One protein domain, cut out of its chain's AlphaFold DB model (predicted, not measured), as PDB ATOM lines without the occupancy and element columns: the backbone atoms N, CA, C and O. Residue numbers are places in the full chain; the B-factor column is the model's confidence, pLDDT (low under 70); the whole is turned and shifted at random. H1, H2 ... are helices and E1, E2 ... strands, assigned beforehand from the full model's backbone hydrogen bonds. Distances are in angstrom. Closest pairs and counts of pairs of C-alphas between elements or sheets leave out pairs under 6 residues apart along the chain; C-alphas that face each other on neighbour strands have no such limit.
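AT A GLANCE: This is residues 144 to 185 of the 186 residues of the protein "MOSC domain protein" of Roseburia inulinivorans DSM 16841 (UniProt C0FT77). A narrow ribbon of two parallel strands, E1 and E2, has the long helix H2 over one face, running back along it, while the short helix H1 sits at the end of the ribbon where E1 stops. The outline is a rod, its C-alphas spanning 32 by 14 by 10 A. The printed part has 42 residues with two named helices and two named strands, in the order E1, H1, H2, E2, and its class is mixed, helices and strands. It is only just compact, close to loose, with a radius of gyration of the C-alphas of 10.6 A.

IN THESE COORDINATES: Find C-alpha 144 at (106.797, 207.710, 97.251); from there E1 runs through residues 144 to 150, 19.7 A long. After a tight link comes H1, residues 152 to 155, 5.3 A long. A short link leads to H2, residues 162 to 173, which begins at C-alpha 162 at (124.987, 197.938, 95.966) and is 16.8 A long. A tight link leads to E2, residues 177 to 184, 20.8 A long, ending at C-alpha 184 at (125.377, 208.606, 104.708).

HOW THE PARTS SIT: Look first at E1 and E2, parallel neighbours at 14 degrees: N 147 and O 180 are 2.9 A apart, and N 184 and O 149 are 2.8 A apart, both within hydrogen-bond range. E1, H1, H2 and E2 form a strand-helix-strand unit, two parallel neighbour strands with helices between, and its crossover is right-handed. The closest C-alphas of E1 and H2 are those of Thr 149 and Gly 164, 5.7 A apart. Those of H2 and E2 are Glu 168 and Val 178, 6.7 A apart. For H1 and E2, find Ser 155 and His 184, 5.5 A apart at the C-alphas. H1 and H2 are apart. In H2 every O i to N i+4 pair is within hydrogen-bond range; H1 is too short for such a pair.

THE WHOLE: The two C-alphas farthest apart are those of Glu 158 and Gly 175, at 31.7 A. The printed part has no cut and no long link. Its mean pLDDT is 89.5, and no printed residue is under 70.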
ATOM      1  N   ARG A 144     105.438 207.223  97.488       86.62
ATOM      2  CA  ARG A 144     106.797 207.710  97.251       86.62
ATOM      3  C   ARG A 144     107.725 207.127  98.303       86.62
ATOM      4  O   ARG A 144     107.350 207.043  99.471       86.62
ATOM      5  N   ALA A 145     108.927 206.747  97.892       90.12
ATOM      6  CA  ALA A 145     109.945 206.187  98.769       90.12
ATOM      7  C   ALA A 145     111.227 207.028  98.737       90.12
ATOM      8  O   ALA A 145     111.601 207.605  97.714       90.12
ATOM      9  N   ALA A 146     111.910 207.071  99.877       91.31
ATOM     10  CA  ALA A 146     113.280 207.540  99.991       91.31
ATOM     11  C   ALA A 146     114.158 206.347 100.375       91.31
ATOM     12  O   ALA A 146     113.820 205.608 101.299       91.31
ATOM     13  N   VAL A 147     115.274 206.163  99.674       92.62
ATOM     14  CA  VAL A 147     116.253 205.115  99.972       92.62
ATOM     15  C   VAL A 147     117.471 205.767 100.614       92.62
ATOM     16  O   VAL A 147     118.142 206.599 100.003       92.62
ATOM     17  N   ILE A 148     117.738 205.420 101.872       92.31
ATOM     18  CA  ILE A 148     118.877 205.942 102.629       92.31
ATOM     19  C   ILE A 148     119.766 204.769 103.023       92.31
ATOM     20  O   ILE A 148     119.338 203.895 103.775       92.31
ATOM     21  N   THR A 149     121.004 204.770 102.536       92.12
ATOM     22  CA  THR A 149     122.011 203.777 102.919       92.12
ATOM     23  C   THR A 149     122.924 204.363 103.989       92.12
ATOM     24  O   THR A 149     123.545 205.403 103.773       92.12
ATOM     25  N   LEU A 150     123.046 203.682 105.129       91.75
ATOM     26  CA  LEU A 150     123.994 204.026 106.190       91.75
ATOM     27  C   LEU A 150     125.215 203.108 106.096       91.75
ATOM     28  O   LEU A 150     125.105 201.896 106.290       91.75
ATOM     29  N   SER A 151     126.369 203.658 105.721       90.81
ATOM     30  CA  SER A 151     127.609 202.893 105.577       90.81
ATOM     31  C   SER A 151     128.828 203.809 105.570       90.81
ATOM     32  O   SER A 151     129.014 204.609 104.653       90.81
ATOM     33  N   ASP A 152     129.725 203.619 106.538       90.94
ATOM     34  CA  ASP A 152     130.993 204.358 106.607       90.94
ATOM     35  C   ASP A 152     131.858 204.148 105.369       90.94
ATOM     36  O   ASP A 152     132.343 205.104 104.775       90.94
ATOM     37  N   THR A 153     132.020 202.901 104.938       90.81
ATOM     38  CA  THR A 153     132.875 202.567 103.793       90.81
ATOM     39  C   THR A 153     132.269 203.041 102.473       90.81
ATOM     40  O   THR A 153     132.978 203.591 101.634       90.81
ATOM     41  N   ALA A 154     130.949 202.903 102.280       87.12
ATOM     42  CA  ALA A 154     130.310 203.370 101.049       87.12
ATOM     43  C   ALA A 154     130.231 204.902 100.978       87.12
ATOM     44  O   ALA A 154     130.431 205.484  99.916       87.12
ATOM     45  N   SER A 155     129.985 205.575 102.105       88.62
ATOM     46  CA  SER A 155     129.964 207.044 102.150       88.62
ATOM     47  C   SER A 155     131.345 207.667 101.919       88.62
ATOM     48  O   SER A 155     131.428 208.739 101.325       88.62
ATOM     49  N   LYS A 156     132.425 206.978 102.313       91.25
ATOM     50  CA  LYS A 156     133.815 207.365 102.007       91.25
ATOM     51  C   LYS A 156     134.263 207.010 100.581       91.25
ATOM     52  O   LYS A 156     135.364 207.385 100.192       91.25
ATOM     53  N   GLY A 157     133.441 206.297  99.807       87.81
ATOM     54  CA  GLY A 157     133.789 205.830  98.461       87.81
ATOM     55  C   GLY A 157     134.760 204.643  98.435       87.81
ATOM     56  O   GLY A 157     135.280 204.302  97.379       87.81
ATOM     57  N   GLU A 158     134.993 203.992  99.579       92.25
ATOM     58  CA  GLU A 158     135.834 202.792  99.686       92.25
ATOM     59  C   GLU A 158     135.143 201.558  99.078       92.25
ATOM     60  O   GLU A 158     135.799 200.577  98.729       92.25
ATOM     61  N   ARG A 159     133.812 201.607  98.934       89.00
ATOM     62  CA  ARG A 159     133.009 200.635  98.184       89.00
ATOM     63  C   ARG A 159     131.809 201.302  97.521       89.00
ATOM     64  O   ARG A 159     131.307 202.311  98.010       89.00
ATOM     65  N   GLU A 160     131.305 200.695  96.456       89.81
ATOM     66  CA  GLU A 160     130.032 201.093  95.855       89.81
ATOM     67  C   GLU A 160     128.845 200.668  96.738       89.81
ATOM     68  O   GLU A 160     128.877 199.621  97.396       89.81
ATOM     69  N   ASP A 161     127.779 201.470  96.755       86.31
ATOM     70  CA  ASP A 161     126.530 201.103  97.421       86.31
ATOM     71  C   ASP A 161     125.635 200.232  96.528       86.31
ATOM     72  O   ASP A 161     124.729 200.711  95.842       86.31
ATOM     73  N   ALA A 162     125.862 198.922  96.594       91.25
ATOM     74  CA  ALA A 162     124.987 197.938  95.966       91.25
ATOM     75  C   ALA A 162     123.627 197.802  96.683       91.25
ATOM     76  O   ALA A 162     122.626 197.460  96.052       91.25
ATOM     77  N   SER A 163     123.564 198.083  97.989       90.94
ATOM     78  CA  SER A 163     122.356 197.887  98.799       90.94
ATOM     79  C   SER A 163     121.274 198.903  98.448       90.94
ATOM     80  O   SER A 163     120.133 198.520  98.190       90.94
ATOM     81  N   GLY A 164     121.618 200.191  98.383       92.12
ATOM     82  CA  GLY A 164     120.670 201.239  98.010       92.12
ATOM     83  C   GLY A 164     120.171 201.093  96.574       92.12
ATOM     84  O   GLY A 164     119.012 201.391  96.296       92.12
ATOM     85  N   ALA A 165     121.006 200.599  95.653       91.19
ATOM     86  CA  ALA A 165     120.574 200.258  94.296       91.19
ATOM     87  C   ALA A 165     119.578 199.088  94.271       91.19
ATOM     88  O   ALA A 165     118.523 199.207  93.651       91.19
ATOM     89  N   ALA A 166     119.863 198.004  94.996       94.38
ATOM     90  CA  ALA A 166     118.962 196.857  95.081       94.38
ATOM     91  C   ALA A 166     117.606 197.229  95.708       94.38
ATOM     92  O   ALA A 166     116.556 196.848  95.193       94.38
ATOM     93  N   VAL A 167     117.606 198.016  96.792       94.56
ATOM     94  CA  VAL A 167     116.365 198.471  97.444       94.56
ATOM     95  C   VAL A 167     115.557 199.380  96.522       94.56
ATOM     96  O   VAL A 167     114.341 199.219  96.441       94.56
ATOM     97  N   GLU A 168     116.206 200.299  95.802       93.94
ATOM     98  CA  GLU A 168     115.539 201.137  94.801       93.94
ATOM     99  C   GLU A 168     114.828 200.293  93.733       93.94
ATOM    100  O   GLU A 168     113.673 200.569  93.406       93.94
ATOM    101  N   GLU A 169     115.481 199.251  93.217       93.62
ATOM    102  CA  GLU A 169     114.876 198.351  92.232       93.62
ATOM    103  C   GLU A 169     113.649 197.625  92.803       93.62
ATOM    104  O   GLU A 169     112.612 197.553  92.141       93.62
ATOM    105  N   ILE A 170     113.743 197.130  94.041       94.06
ATOM    106  CA  ILE A 170     112.643 196.439  94.725       94.06
ATOM    107  C   ILE A 170     111.436 197.367  94.870       94.06
ATOM    108  O   ILE A 170     110.344 197.026  94.427       94.06
ATOM    109  N   VAL A 171     111.614 198.561  95.439       93.38
ATOM    110  CA  VAL A 171     110.467 199.447  95.700       93.38
ATOM    111  C   VAL A 171     109.849 199.984  94.406       93.38
ATOM    112  O   VAL A 171     108.633 200.151  94.339       93.38
ATOM    113  N   ARG A 172     110.644 200.193  93.346       90.69
ATOM    114  CA  ARG A 172     110.114 200.555  92.020       90.69
ATOM    115  C   ARG A 172     109.270 199.433  91.419       90.69
ATOM    116  O   ARG A 172     108.231 199.728  90.833       90.69
ATOM    117  N   LYS A 173     109.676 198.166  91.579       90.00
ATOM    118  CA  LYS A 173     108.879 197.002  91.143       90.00
ATOM    119  C   LYS A 173     107.545 196.903  91.881       90.00
ATOM    120  O   LYS A 173     106.551 196.541  91.266       90.00
ATOM    121  N   GLU A 174     107.509 197.313  93.146       88.25
ATOM    122  CA  GLU A 174     106.278 197.424  93.944       88.25
ATOM    123  C   GLU A 174     105.439 198.678  93.609       88.25
ATOM    124  O   GLU A 174     104.435 198.956  94.263       88.25
ATOM    125  N   GLY A 175     105.833 199.465  92.602       81.25
ATOM    126  CA  GLY A 175     105.078 200.628  92.127       81.25
ATOM    127  C   GLY A 175     105.348 201.933  92.885       81.25
ATOM    128  O   GLY A 175     104.642 202.920  92.666       81.25
ATOM    129  N   TYR A 176     106.366 201.977  93.752       87.44
ATOM    130  CA  TYR A 176     106.763 203.208  94.437       87.44
ATOM    131  C   TYR A 176     107.620 204.093  93.532       87.44
ATOM    132  O   TYR A 176     108.541 203.646  92.844       87.44
ATOM    133  N   GLU A 177     107.388 205.398  93.611       85.56
ATOM    134  CA  GLU A 177     108.293 206.384  93.037       85.56
ATOM    135  C   GLU A 177     109.435 206.666  94.025       85.56
ATOM    136  O   GLU A 177     109.217 207.249  95.092       85.56
ATOM    137  N   VAL A 178     110.669 206.284  93.686       88.88
ATOM    138  CA  VAL A 178     111.842 206.679  94.481       88.88
ATOM    139  C   VAL A 178     112.211 208.115  94.147       88.88
ATOM    140  O   VAL A 178     112.636 208.410  93.030       88.88
ATOM    141  N   VAL A 179     112.045 208.998  95.130       89.06
ATOM    142  CA  VAL A 179     112.228 210.451  94.975       89.06
ATOM    143  C   VAL A 179     113.476 210.986  95.655       89.06
ATOM    144  O   VAL A 179     113.828 212.149  95.476       89.06
ATOM    145  N   PHE A 180     114.144 210.147  96.442       89.25
ATOM    146  CA  PHE A 180     115.389 210.489  97.104       89.25
ATOM    147  C   PHE A 180     116.245 209.243  97.291       89.25
ATOM    148  O   PHE A 180     115.744 208.205  97.729       89.25
ATOM    149  N   LYS A 181     117.539 209.372  96.999       87.62
ATOM    150  CA  LYS A 181     118.546 208.351  97.262       87.62
ATOM    151  C   LYS A 181     119.805 209.010  97.792       87.62
ATOM    152  O   LYS A 181     120.316 209.935  97.158       87.62
ATOM    153  N   LYS A 182     120.302 208.555  98.943       86.81
ATOM    154  CA  LYS A 182     121.548 209.084  99.507       86.81
ATOM    155  C   LYS A 182     122.266 208.084 100.400       86.81
ATOM    156  O   LYS A 182     121.639 207.382 101.189       86.81
ATOM    157  N   ASN A 183     123.592 208.128 100.323       82.94
ATOM    158  CA  ASN A 183     124.485 207.391 101.205       82.94
ATOM    159  C   ASN A 183     124.995 208.329 102.291       82.94
ATOM    160  O   ASN A 183     125.446 209.440 102.000       82.94
ATOM    161  N   HIS A 184     124.917 207.881 103.535       85.25
ATOM    162  CA  HIS A 184     125.377 208.606 104.708       85.25
ATOM    163  C   HIS A 184     126.375 207.752 105.504       85.25
ATOM    164  O   HIS A 184     126.307 206.520 105.434       85.25
ATOM    165  N   PRO A 185     127.306 208.386 106.243       74.75
ATOM    166  CA  PRO A 185     128.093 207.682 107.254       74.75
ATOM    167  C   PRO A 185     127.157 207.013 108.270       74.75
ATOM    168  O   PRO A 185     126.038 207.499 108.473       74.75
TER     169      PRO A 185